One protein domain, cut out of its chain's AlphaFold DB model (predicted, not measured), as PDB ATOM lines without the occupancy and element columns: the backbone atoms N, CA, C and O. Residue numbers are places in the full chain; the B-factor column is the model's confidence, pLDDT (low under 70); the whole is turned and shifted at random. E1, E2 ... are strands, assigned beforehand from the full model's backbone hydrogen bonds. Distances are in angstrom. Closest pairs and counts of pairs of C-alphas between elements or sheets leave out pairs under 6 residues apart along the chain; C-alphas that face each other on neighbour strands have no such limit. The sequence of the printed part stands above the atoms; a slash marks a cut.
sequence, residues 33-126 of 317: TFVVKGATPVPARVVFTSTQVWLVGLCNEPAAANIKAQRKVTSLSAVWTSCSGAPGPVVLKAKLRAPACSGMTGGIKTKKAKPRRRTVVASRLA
ATOM      1  N   THR A  33     533.969 246.220 700.116       88.12
ATOM      2  CA  THR A  33     534.457 247.060 701.212       88.12
ATOM      3  C   THR A  33     533.322 247.884 701.810       88.12
ATOM      4  O   THR A  33     532.540 248.503 701.090       88.12
ATOM      5  N   PHE A  34     533.241 247.904 703.140       91.88
ATOM      6  CA  PHE A  34     532.222 248.599 703.920       91.88
ATOM      7  C   PHE A  34     532.883 249.557 704.911       91.88
ATOM      8  O   PHE A  34     533.655 249.130 705.772       91.88
ATOM      9  N   VAL A  35     532.555 250.844 704.816       89.44
ATOM     10  CA  VAL A  35     533.030 251.884 705.738       89.44
ATOM     11  C   VAL A  35     532.148 251.888 706.968       89.44
ATOM     12  O   VAL A  35     530.927 252.036 706.855       89.44
ATOM     13  N   VAL A  36     532.750 251.710 708.141       90.56
ATOM     14  CA  VAL A  36     532.006 251.691 709.399       90.56
ATOM     15  C   VAL A  36     531.769 253.121 709.871       90.56
ATOM     16  O   VAL A  36     532.702 253.905 710.003       90.56
ATOM     17  N   LYS A  37     530.510 253.461 710.146       86.81
ATOM     18  CA  LYS A  37     530.115 254.736 710.747       86.81
ATOM     19  C   LYS A  37     530.076 254.583 712.271       86.81
ATOM     20  O   LYS A  37     529.440 253.652 712.769       86.81
ATOM     21  N   GLY A  38     530.704 255.499 713.011       71.06
ATOM     22  CA  GLY A  38     530.601 255.578 714.476       71.06
ATOM     23  C   GLY A  38     531.929 255.799 715.213       71.06
ATOM     24  O   GLY A  38     532.995 255.807 714.608       71.06
ATOM     25  N   ALA A  39     531.836 255.995 716.534       53.44
ATOM     26  CA  ALA A  39     532.955 256.363 717.408       53.44
ATOM     27  C   ALA A  39     533.913 255.196 717.731       53.44
ATOM     28  O   ALA A  39     533.513 254.035 717.810       53.44
ATOM     29  N   THR A  40     535.185 255.537 717.941       55.97
ATOM     30  CA  THR A  40     536.363 254.673 718.143       55.97
ATOM     31  C   THR A  40     536.379 253.880 719.471       55.97
ATOM     32  O   THR A  40     535.633 254.183 720.401       55.97
ATOM     33  N   PRO A  41     537.258 252.861 719.632       56.97
ATOM     34  CA  PRO A  41     537.950 252.104 718.585       56.97
ATOM     35  C   PRO A  41     537.009 251.078 717.934       56.97
ATOM     36  O   PRO A  41     536.614 250.065 718.518       56.97
ATOM     37  N   VAL A  42     536.612 251.369 716.705       63.62
ATOM     38  CA  VAL A  42     535.860 250.490 715.807       63.62
ATOM     39  C   VAL A  42     536.751 250.353 714.572       63.62
ATOM     40  O   VAL A  42     537.464 251.310 714.262       63.62
ATOM     41  N   PRO A  43     536.800 249.191 713.894       66.94
ATOM     42  CA  PRO A  43     537.546 249.099 712.648       66.94
ATOM     43  C   PRO A  43     537.045 250.183 711.704       66.94
ATOM     44  O   PRO A  43     535.836 250.370 711.568       66.94
ATOM     45  N   ALA A  44     537.970 250.876 711.049       76.25
ATOM     46  CA  ALA A  44     537.616 251.898 710.077       76.25
ATOM     47  C   ALA A  44     536.809 251.275 708.925       76.25
ATOM     48  O   ALA A  44     535.873 251.879 708.395       76.25
ATOM     49  N   ARG A  45     537.152 250.033 708.545       88.19
ATOM     50  CA  ARG A  45     536.542 249.334 707.411       88.19
ATOM     51  C   ARG A  45     536.411 247.836 707.655       88.19
ATOM     52  O   ARG A  45     537.235 247.219 708.330       88.19
ATOM     53  N   VAL A  46     535.392 247.251 707.038       91.12
ATOM     54  CA  VAL A  46     535.229 245.804 706.895       91.12
ATOM     55  C   VAL A  46     535.331 245.456 705.421       91.12
ATOM     56  O   VAL A  46     534.547 245.950 704.615       91.12
ATOM     57  N   VAL A  47     536.281 244.598 705.074       89.88
ATOM     58  CA  VAL A  47     536.469 244.081 703.713       89.88
ATOM     59  C   VAL A  47     536.192 242.590 703.767       89.88
ATOM     60  O   VAL A  47     536.652 241.930 704.696       89.88
ATOM     61  N   PHE A  48     535.439 242.036 702.821       91.19
ATOM     62  CA  PHE A  48     535.304 240.583 702.731       91.19
ATOM     63  C   PHE A  48     535.264 240.085 701.289       91.19
ATOM     64  O   PHE A  48     534.716 240.746 700.404       91.19
ATOM     65  N   THR A  49     535.820 238.893 701.093       88.62
ATOM     66  CA  THR A  49     535.747 238.076 699.877       88.62
ATOM     67  C   THR A  49     534.809 236.889 700.110       88.62
ATOM     68  O   THR A  49     534.156 236.795 701.149       88.62
ATOM     69  N   SER A  50     534.728 235.943 699.173       86.50
ATOM     70  CA  SER A  50     533.966 234.701 699.369       86.50
ATOM     71  C   SER A  50     534.484 233.840 700.530       86.50
ATOM     72  O   SER A  50     533.717 233.051 701.083       86.50
ATOM     73  N   THR A  51     535.755 233.991 700.917       89.00
ATOM     74  CA  THR A  51     536.437 233.102 701.870       89.00
ATOM     75  C   THR A  51     537.083 233.817 703.048       89.00
ATOM     76  O   THR A  51     537.378 233.160 704.046       89.00
ATOM     77  N   GLN A  52     537.299 235.131 702.985       92.31
ATOM     78  CA  GLN A  52     538.062 235.872 703.991       92.31
ATOM     79  C   GLN A  52     537.404 237.202 704.371       92.31
ATOM     80  O   GLN A  52     536.649 237.789 703.597       92.31
ATOM     81  N   VAL A  53     537.687 237.672 705.587       94.19
ATOM     82  CA  VAL A  53     537.259 238.969 706.122       94.19
ATOM     83  C   VAL A  53     538.454 239.685 706.742       94.19
ATOM     84  O   VAL A  53     539.183 239.093 707.536       94.19
ATOM     85  N   TRP A  54     538.588 240.976 706.459       92.38
ATOM     86  CA  TRP A  54     539.546 241.888 707.075       92.38
ATOM     87  C   TRP A  54     538.799 242.948 707.894       92.38
ATOM     88  O   TRP A  54     537.814 243.534 707.434       92.38
ATOM     89  N   LEU A  55     539.287 243.214 709.109       91.88
ATOM     90  CA  LEU A  55     538.853 244.330 709.958       91.88
ATOM     91  C   LEU A  55     539.951 245.392 709.992       91.88
ATOM     92  O   LEU A  55     540.759 245.449 710.921       91.88
ATOM     93  N   VAL A  56     539.978 246.227 708.956       87.25
ATOM     94  CA  VAL A  56     541.040 247.214 708.746       87.25
ATOM     95  C   VAL A  56     541.017 248.254 709.867       87.25
ATOM     96  O   VAL A  56     539.973 248.837 710.174       87.25
ATOM     97  N   GLY A  57     542.181 248.475 710.479       84.56
ATOM     98  CA  GLY A  57     542.349 249.341 711.649       84.56
ATOM     99  C   GLY A  57     542.089 248.654 712.995       84.56
ATOM    100  O   GLY A  57     542.211 249.305 714.028       84.56
ATOM    101  N   LEU A  58     541.738 247.360 713.015       88.75
ATOM    102  CA  LEU A  58     541.592 246.586 714.255       88.75
ATOM    103  C   LEU A  58     542.461 245.323 714.281       88.75
ATOM    104  O   LEU A  58     543.059 245.022 715.313       88.75
ATOM    105  N   CYS A  59     542.502 244.572 713.180       89.81
ATOM    106  CA  CYS A  59     543.212 243.297 713.069       89.81
ATOM    107  C   CYS A  59     544.174 243.350 711.874       89.81
ATOM    108  O   CYS A  59     543.798 243.861 710.821       89.81
ATOM    109  N   ASN A  60     545.388 242.816 712.040       86.00
ATOM    110  CA  ASN A  60     546.410 242.818 710.984       86.00
ATOM    111  C   ASN A  60     546.198 241.681 709.969       86.00
ATOM    112  O   ASN A  60     546.461 241.865 708.789       86.00
ATOM    113  N   GLU A  61     545.674 240.539 710.424       87.00
ATOM    114  CA  GLU A  61     545.477 239.340 709.602       87.00
ATOM    115  C   GLU A  61     543.998 239.116 709.237       87.00
ATOM    116  O   GLU A  61     543.100 239.446 710.033       87.00
ATOM    117  N   PRO A  62     543.703 238.524 708.064       91.19
ATOM    118  CA  PRO A  62     542.352 238.107 707.714       91.19
ATOM    119  C   PRO A  62     541.875 236.908 708.539       91.19
ATOM    120  O   PRO A  62     542.654 236.080 709.003       91.19
ATOM    121  N   ALA A  63     540.555 236.771 708.657       95.00
ATOM    122  CA  ALA A  63     539.903 235.582 709.201       95.00
ATOM    123  C   ALA A  63     539.022 234.905 708.148       95.00
ATOM    124  O   ALA A  63     538.478 235.568 707.266       95.00
ATOM    125  N   ALA A  64     538.824 233.591 708.274       96.75
ATOM    126  CA  ALA A  64     537.922 232.847 707.401       96.75
ATOM    127  C   ALA A  64     536.477 233.377 707.503       96.75
ATOM    128  O   ALA A  64     535.926 233.547 708.599       96.75
ATOM    129  N   ALA A  65     535.859 233.620 706.349       96.56
ATOM    130  CA  ALA A  65     534.489 234.086 706.228       96.56
ATOM    131  C   ALA A  65     533.511 232.907 706.270       96.56
ATOM    132  O   ALA A  65     533.628 231.941 705.522       96.56
ATOM    133  N   ASN A  66     532.481 233.019 707.104       97.88
ATOM    134  CA  ASN A  66     531.296 232.174 707.032       97.88
ATOM    135  C   ASN A  66     530.134 233.017 706.505       97.88
ATOM    136  O   ASN A  66     529.618 233.890 707.215       97.88
ATOM    137  N   ILE A  67     529.773 232.767 705.245       97.31
ATOM    138  CA  ILE A  67     528.778 233.525 704.486       97.31
ATOM    139  C   ILE A  67     527.561 232.638 704.245       97.31
ATOM    140  O   ILE A  67     527.667 231.555 703.675       97.31
ATOM    141  N   LYS A  68     526.384 233.103 704.667       96.88
ATOM    142  CA  LYS A  68     525.113 232.401 704.444       96.88
ATOM    143  C   LYS A  68     524.115 233.319 703.758       96.88
ATOM    144  O   LYS A  68     523.695 234.322 704.340       96.88
ATOM    145  N   ALA A  69     523.713 232.951 702.545       97.00
ATOM    146  CA  ALA A  69     522.657 233.637 701.817       97.00
ATOM    147  C   ALA A  69     521.285 233.315 702.432       97.00
ATOM    148  O   ALA A  69     520.952 232.159 702.690       97.00
ATOM    149  N   GLN A  70     520.479 234.344 702.670       96.12
ATOM    150  CA  GLN A  70     519.082 234.237 703.084       96.12
ATOM    151  C   GLN A  70     518.232 235.143 702.190       96.12
ATOM    152  O   GLN A  70     518.738 236.058 701.546       96.12
ATOM    153  N   ARG A  71     516.911 234.938 702.189       93.62
ATOM    154  CA  ARG A  71     515.988 235.629 701.270       93.62
ATOM    155  C   ARG A  71     516.101 237.163 701.274       93.62
ATOM    156  O   ARG A  71     515.915 237.775 700.234       93.62
ATOM    157  N   LYS A  72     516.346 237.781 702.435       96.12
ATOM    158  CA  LYS A  72     516.423 239.250 702.594       96.12
ATOM    159  C   LYS A  72     517.794 239.744 703.056       96.12
ATOM    160  O   LYS A  72     518.022 240.950 703.128       96.12
ATOM    161  N   VAL A  73     518.686 238.833 703.439       97.62
ATOM    162  CA  VAL A  73     519.973 239.194 704.032       97.62
ATOM    163  C   VAL A  73     521.052 238.178 703.692       97.62
ATOM    164  O   VAL A  73     520.776 236.993 703.568       97.62
ATOM    165  N   THR A  74     522.298 238.628 703.634       98.12
ATOM    166  CA  THR A  74     523.468 237.750 703.695       98.12
ATOM    167  C   THR A  74     524.075 237.853 705.086       98.12
ATOM    168  O   THR A  74     524.422 238.946 705.536       98.12
ATOM    169  N   SER A  75     524.151 236.732 705.801       98.00
ATOM    170  CA  SER A  75     524.811 236.660 707.104       98.00
ATOM    171  C   SER A  75     526.306 236.470 706.893       98.00
ATOM    172  O   SER A  75     526.705 235.507 706.248       98.00
ATOM    173  N   LEU A  76     527.108 237.354 707.481       98.06
ATOM    174  CA  LEU A  76     528.565 237.316 707.465       98.06
ATOM    175  C   LEU A  76     529.069 237.132 708.897       98.06
ATOM    176  O   LEU A  76     528.687 237.877 709.804       98.06
ATOM    177  N   SER A  77     529.941 236.155 709.114       98.06
ATOM    178  CA  SER A  77     530.656 236.025 710.383       98.06
ATOM    179  C   SER A  77     532.096 235.595 710.185       98.06
ATOM    180  O   SER A  77     532.387 234.841 709.264       98.06
ATOM    181  N   ALA A  78     532.962 236.068 711.070       97.94
ATOM    182  CA  ALA A  78     534.379 235.745 711.088       97.94
ATOM    183  C   ALA A  78     534.909 235.826 712.524       97.94
ATOM    184  O   ALA A  78     534.337 236.525 713.374       97.94
ATOM    185  N   VAL A  79     535.971 235.071 712.799       97.62
ATOM    186  CA  VAL A  79     536.577 234.944 714.128       97.62
ATOM    187  C   VAL A  79     538.083 235.126 714.008       97.62
ATOM    188  O   VAL A  79     538.732 234.389 713.276       97.62
ATOM    189  N   TRP A  80     538.624 236.060 714.783       96.88
ATOM    190  CA  TRP A  80     540.056 236.267 714.958       96.88
ATOM    191  C   TRP A  80     540.457 235.763 716.339       96.88
ATOM    192  O   TRP A  80     539.831 236.111 717.346       96.88
ATOM    193  N   THR A  81     541.499 234.939 716.398       95.56
ATOM    194  CA  THR A  81     542.074 234.447 717.658       95.56
ATOM    195  C   THR A  81     542.773 235.569 718.426       95.56
ATOM    196  O   THR A  81     542.673 235.624 719.654       95.56
ATOM    197  N   SER A  82     543.393 236.504 717.705       92.50
ATOM    198  CA  SER A  82     544.012 237.722 718.222       92.50
ATOM    199  C   SER A  82     543.884 238.875 717.218       92.50
ATOM    200  O   SER A  82     543.816 238.664 716.010       92.50
ATOM    201  N   CYS A  83     543.844 240.105 717.734       92.00
ATOM    202  CA  CYS A  83     543.920 241.337 716.954       92.00
ATOM    203  C   CYS A  83     544.807 242.338 717.698       92.00
ATOM    204  O   CYS A  83     544.773 242.393 718.924       92.00
ATOM    205  N   SER A  84     545.576 243.146 716.972       88.56
ATOM    206  CA  SER A  84     546.454 244.175 717.548       88.56
ATOM    207  C   SER A  84     545.665 245.254 718.299       88.56
ATOM    208  O   SER A  84     546.084 245.702 719.361       88.56
ATOM    209  N   GLY A  85     544.482 245.623 717.797       86.38
ATOM    210  CA  GLY A  85     543.634 246.666 718.376       86.38
ATOM    211  C   GLY A  85     542.642 246.200 719.451       86.38
ATOM    212  O   GLY A  85     541.809 246.999 719.883       86.38
ATOM    213  N   ALA A  86     542.658 244.928 719.874       89.19
ATOM    214  CA  ALA A  86     541.735 244.433 720.899       89.19
ATOM    215  C   ALA A  86     542.315 243.279 721.739       89.19
ATOM    216  O   ALA A  86     542.862 242.326 721.189       89.19
ATOM    217  N   PRO A  87     542.117 243.276 723.074       89.56
ATOM    218  CA  PRO A  87     542.567 242.173 723.912       89.56
ATOM    219  C   PRO A  87     541.704 240.917 723.700       89.56
ATOM    220  O   PRO A  87     540.507 240.887 724.007       89.56
ATOM    221  N   GLY A  88     542.348 239.837 723.254       91.75
ATOM    222  CA  GLY A  88     541.754 238.506 723.099       91.75
ATOM    223  C   GLY A  88     540.938 238.307 721.812       91.75
ATOM    224  O   GLY A  88     540.991 239.138 720.909       91.75
ATOM    225  N   PRO A  89     540.173 237.200 721.724       94.88
ATOM    226  CA  PRO A  89     539.461 236.847 720.501       94.88
ATOM    227  C   PRO A  89     538.395 237.873 720.113       94.88
ATOM    228  O   PRO A  89     537.597 238.311 720.956       94.88
ATOM    229  N   VAL A  90     538.347 238.184 718.819       95.81
ATOM    230  CA  VAL A  90     537.396 239.113 718.200       95.81
ATOM    231  C   VAL A  90     536.447 238.325 717.304       95.81
ATOM    232  O   VAL A  90     536.865 237.474 716.526       95.81
ATOM    233  N   VAL A  91     535.146 238.595 717.406       96.88
ATOM    234  CA  VAL A  91     534.125 237.945 716.575       96.88
ATOM    235  C   VAL A  91     533.286 239.003 715.877       96.88
ATOM    236  O   VAL A  91     532.610 239.790 716.542       96.88
ATOM    237  N   LEU A  92     533.258 238.970 714.547       97.12
ATOM    238  CA  LEU A  92     532.326 239.752 713.741       97.12
ATOM    239  C   LEU A  92     531.063 238.928 713.483       97.12
ATOM    240  O   LEU A  92     531.132 237.782 713.035       97.12
ATOM    241  N   LYS A  93     529.896 239.526 713.729       97.56
ATOM    242  CA  LYS A  93     528.611 239.027 713.226       97.56
ATOM    243  C   LYS A  93     527.860 240.166 712.565       97.56
ATOM    244  O   LYS A  93     527.444 241.098 713.252       97.56
ATOM    245  N   ALA A  94     527.664 240.074 711.260       97.56
ATOM    246  CA  ALA A  94     527.034 241.103 710.456       97.56
ATOM    247  C   ALA A  94     525.974 240.529 709.509       97.56
ATOM    248  O   ALA A  94     525.952 239.343 709.186       97.56
ATOM    249  N   LYS A  95     525.062 241.401 709.092       98.19
ATOM    250  CA  LYS A  95     523.995 241.148 708.132       98.19
ATOM    251  C   LYS A  95     524.057 242.220 707.058       98.19
ATOM    252  O   LYS A  95     524.014 243.412 707.374       98.19
ATOM    253  N   LEU A  96     524.108 241.787 705.808       97.69
ATOM    254  CA  LEU A  96     524.016 242.642 704.634       97.69
ATOM    255  C   LEU A  96     522.604 242.549 704.064       97.69
ATOM    256  O   LEU A  96     522.093 241.441 703.925       97.69
ATOM    257  N   ARG A  97     521.959 243.674 703.745       96.19
ATOM    258  CA  ARG A  97     520.610 243.659 703.147       96.19
ATOM    259  C   ARG A  97     520.690 243.248 701.675       96.19
ATOM    260  O   ARG A  97     521.332 243.939 700.897       96.19
ATOM    261  N   ALA A  98     520.026 242.159 701.296       93.00
ATOM    262  CA  ALA A  98     519.914 241.704 699.908       93.00
ATOM    263  C   ALA A  98     518.586 242.197 699.288       93.00
ATOM    264  O   ALA A  98     517.613 242.358 700.032       93.00
ATOM    265  N   PRO A  99     518.511 242.439 697.963       92.56
ATOM    266  CA  PRO A  99     519.548 242.194 696.951       92.56
ATOM    267  C   PRO A  99     520.556 243.342 696.768       92.56
ATOM    268  O   PRO A  99     521.596 243.132 696.165       92.56
ATOM    269  N   ALA A 100     520.283 244.539 697.304       91.69
ATOM    270  CA  ALA A 100     521.098 245.730 697.031       91.69
ATOM    271  C   ALA A 100     522.523 245.681 697.617       91.69
ATOM    272  O   ALA A 100     523.427 246.326 697.100       91.69
ATOM    273  N   CYS A 101     522.734 244.957 698.722       94.44
ATOM    274  CA  CYS A 101     524.038 244.744 699.364       94.44
ATOM    275  C   CYS A 101     524.829 246.034 699.674       94.44
ATOM    276  O   CYS A 101     526.058 246.008 699.779       94.44
ATOM    277  N   SER A 102     524.116 247.150 699.858       93.25
ATOM    278  CA  SER A 102     524.665 248.491 700.088       93.25
ATOM    279  C   SER A 102     524.897 248.819 701.565       93.25
ATOM    280  O   SER A 102     525.670 249.716 701.890       93.25
ATOM    281  N   GLY A 103     524.245 248.094 702.476       94.81
ATOM    282  CA  GLY A 103     524.322 248.334 703.915       94.81
ATOM    283  C   GLY A 103     524.654 247.072 704.697       94.81
ATOM    284  O   GLY A 103     524.090 246.004 704.439       94.81
ATOM    285  N   MET A 104     525.525 247.223 705.691       96.56
ATOM    286  CA  MET A 104     525.914 246.193 706.643       96.56
ATOM    287  C   MET A 104     525.567 246.646 708.064       96.56
ATOM    288  O   MET A 104     525.902 247.748 708.490       96.56
ATOM    289  N   THR A 105     524.903 245.776 708.821       96.50
ATOM    290  CA  THR A 105     524.595 246.001 710.241       96.50
ATOM    291  C   THR A 105     525.012 244.792 711.054       96.50
ATOM    292  O   THR A 105     524.836 243.654 710.624       96.50
ATOM    293  N   GLY A 106     525.586 244.996 712.230       95.12
ATOM    294  CA  GLY A 106     526.142 243.889 712.987       95.12
ATOM    295  C   GLY A 106     526.717 244.294 714.322       95.12
ATOM    296  O   GLY A 106     526.367 245.319 714.904       95.12
ATOM    297  N   GLY A 107     527.615 243.461 714.821       94.25
ATOM    298  CA  GLY A 107     528.453 243.846 715.930       94.25
ATOM    299  C   GLY A 107     529.738 243.051 716.011       94.25
ATOM    300  O   GLY A 107     529.820 241.906 715.557       94.25
ATOM    301  N   ILE A 108     530.713 243.686 716.640       94.06
ATOM    302  CA  ILE A 108     531.992 243.097 717.002       94.06
ATOM    303  C   ILE A 108     531.911 242.728 718.474       94.06
ATOM    304  O   ILE A 108     531.550 243.552 719.318       94.06
ATOM    305  N   LYS A 109     532.196 241.465 718.775       94.31
ATOM    306  CA  LYS A 109     532.265 240.956 720.138       94.31
ATOM    307  C   LYS A 109     533.711 240.718 720.519       94.31
ATOM    308  O   LYS A 109     534.448 240.078 719.777       94.31
ATOM    309  N   THR A 110     534.070 241.177 721.705       93.00
ATOM    310  CA  THR A 110     535.370 240.951 722.331       93.00
ATOM    311  C   THR A 110     535.118 240.340 723.705       93.00
ATOM    312  O   THR A 110     534.256 240.796 724.459       93.00
ATOM    313  N   LYS A 111     535.811 239.246 724.039       87.50
ATOM    314  CA  LYS A 111     535.587 238.580 725.338       87.50
ATOM    315  C   LYS A 111     536.171 239.379 726.507       87.50
ATOM    316  O   LYS A 111     535.570 239.390 727.580       87.50
ATOM    317  N   LYS A 112     537.324 240.029 726.299       85.81
ATOM    318  CA  LYS A 112     538.107 240.670 727.370       85.81
ATOM    319  C   LYS A 112     537.982 242.199 727.430       85.81
ATOM    320  O   LYS A 112     538.350 242.774 728.445       85.81
ATOM    321  N   ALA A 113     537.448 242.859 726.400       83.88
ATOM    322  CA  ALA A 113     537.279 244.316 726.396       83.88
ATOM    323  C   ALA A 113     535.863 244.748 726.815       83.88
ATOM    324  O   ALA A 113     534.880 244.032 726.611       83.88
ATOM    325  N   LYS A 114     535.763 245.949 727.398       84.75
ATOM    326  CA  LYS A 114     534.495 246.641 727.663       84.75
ATOM    327  C   LYS A 114     534.339 247.810 726.668       84.75
ATOM    328  O   LYS A 114     535.314 248.515 726.414       84.75
ATOM    329  N   PRO A 115     533.151 248.014 726.072       86.50
ATOM    330  CA  PRO A 115     531.999 247.109 726.076       86.50
ATOM    331  C   PRO A 115     532.289 245.802 725.313       86.50
ATOM    332  O   PRO A 115     532.965 245.810 724.286       86.50
ATOM    333  N   ARG A 116     531.724 244.683 725.800       88.94
ATOM    334  CA  ARG A 116     531.909 243.329 725.223       88.94
ATOM    335  C   ARG A 116     531.331 243.172 723.818       88.94
ATOM    336  O   ARG A 116     531.672 242.238 723.095       88.94
ATOM    337  N   ARG A 117     530.387 244.036 723.452       91.31
ATOM    338  CA  ARG A 117     529.755 244.072 722.137       91.31
ATOM    339  C   ARG A 117     529.681 245.519 721.688       91.31
ATOM    340  O   ARG A 117     529.175 246.359 722.423       91.31
ATOM    341  N   ARG A 118     530.136 245.772 720.468       90.19
ATOM    342  CA  ARG A 118     530.024 247.063 719.791       90.19
ATOM    343  C   ARG A 118     529.170 246.889 718.552       90.19
ATOM    344  O   ARG A 118     529.337 245.901 717.838       90.19
ATOM    345  N   THR A 119     528.231 247.797 718.333       92.69
ATOM    346  CA  THR A 119     527.401 247.792 717.127       92.69
ATOM    347  C   THR A 119     528.229 248.290 715.949       92.69
ATOM    348  O   THR A 119     529.010 249.221 716.088       92.69
ATOM    349  N   VAL A 120     528.057 247.651 714.796       92.81
ATOM    350  CA  VAL A 120     528.660 248.063 713.528       92.81
ATOM    351  C   VAL A 120     527.528 248.440 712.591       92.81
ATOM    352  O   VAL A 120     526.664 247.608 712.305       92.81
ATOM    353  N   VAL A 121     527.538 249.680 712.115       94.19
ATOM    354  CA  VAL A 121     526.705 250.140 711.002       94.19
ATOM    355  C   VAL A 121     527.661 250.614 709.929       94.19
ATOM    356  O   VAL A 121     528.485 251.486 710.181       94.19
ATOM    357  N   ALA A 122     527.592 250.008 708.755       93.69
ATOM    358  CA  ALA A 122     528.518 250.301 707.682       93.69
ATOM    359  C   ALA A 122     527.796 250.395 706.340       93.69
ATOM    360  O   ALA A 122     526.793 249.716 706.101       93.69
ATOM    361  N   SER A 123     528.330 251.235 705.465       92.94
ATOM    362  CA  SER A 123     527.856 251.414 704.094       92.94
ATOM    363  C   SER A 123     528.905 250.861 703.142       92.94
ATOM    364  O   SER A 123     530.098 251.012 703.399       92.94
ATOM    365  N   ARG A 124     528.473 250.203 702.063       90.56
ATOM    366  CA  ARG A 124     529.382 249.806 700.984       90.56
ATOM    367  C   ARG A 124     530.054 251.073 700.448       90.56
ATOM    368  O   ARG A 124     529.372 252.070 700.232       90.56
ATOM    369  N   LEU A 125     531.371 251.020 700.293       84.19
ATOM    370  CA  LEU A 125     532.184 252.124 699.786       84.19
ATOM    371  C   LEU A 125     531.688 252.497 698.377       84.19
ATOM    372  O   LEU A 125     531.536 251.608 697.537       84.19
ATOM    373  N   ALA A 126     531.379 253.770 698.124       75.00
ATOM    374  CA  ALA A 126     530.991 254.214 696.786       75.00
ATOM    375  C   ALA A 126     532.239 254.378 695.893       75.00
ATOM    376  O   ALA A 126     533.327 254.590 696.427       75.00
TER     377      ALA A 126
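Overview. This is residues 33 to 126 of the 317 residues of an uncharacterized protein of Actinobacteria bacterium (UniProt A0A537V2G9). One antiparallel sheet of eight strands is folded back on itself, so that a small leaf of E3, E2 and E1 covers part of a larger leaf of E7, E6, E5 and E4, with E8 as the hinge between them. The sheet is curled like part of a barrel; its edge strands E3 and E4 are not neighbours, but a short pairing of residues 52 to 53 of E3 with residues 63 to 64 lies at that side. The printed part has 94 residues, with no named helix and strands E1 to E8 along the chain; the order across the sheet is E3, E2, E1, E8, E7, E6, E5, E4, and the class is all strand. The whole is compact and rounded, with a radius of gyration of the C-alphas of 12.3 A and spans of 35 by 25 by 20 A.

Arrangement. E1, residues 33 to 37, and E2, residues 45 to 48, form a hairpin, with N 34 and O 46 2.8 A apart. E2 forms a hairpin with E3, residues 52 to 56, where N 54 and O 47 are 2.8 A apart. E1, E2 and E3 are a meander, each strand the antiparallel neighbour of the one before. A second meander holds E4, residues 66 to 69, E5, residues 73 to 80, E6, residues 90 to 97, E7, residues 103 to 110, and E8, residues 117 to 124. Within hydrogen-bond range are N 66 and O 77 of E4 and E5, 2.8 A; N 94 and O 76 of E6 and E5, 2.8 A; N 95 and O 105 of E6 and E7, 2.7 A; and N 104 and O 122 of E7 and E8, 2.8 A. E8 and E1 are antiparallel at 125 degrees between their directions, with N 35 and O 123 2.8 A apart. Between the leaves of this folded sheet, the closest C-alphas of E3 and E5 are those of Val 53 and Ala 78, 6.6 A apart. E3 and E4 are only just apart, at 8.3 A.

Along the chain. E1 begins at C-alpha 33, (534.457, 247.060, 701.212), and spans 13.0 A. E5 and E6 each span 23.0 A, E7 22.7 A and E8 21.9 A from first to last C-alpha. E5 begins at C-alpha 73, (519.973, 239.194, 704.032), and E8 ends at C-alpha 124, (529.382, 249.806, 700.984).

Size, cuts and confidence. The two C-alphas farthest apart, those of Pro 99 and Lys 112, are 35.7 A apart. The sheet is strongly twisted. The printed part has no cut and no long link. The mean pLDDT of the printed part is 90.2; residues 39 to 43, between E1 and E2, are under 70.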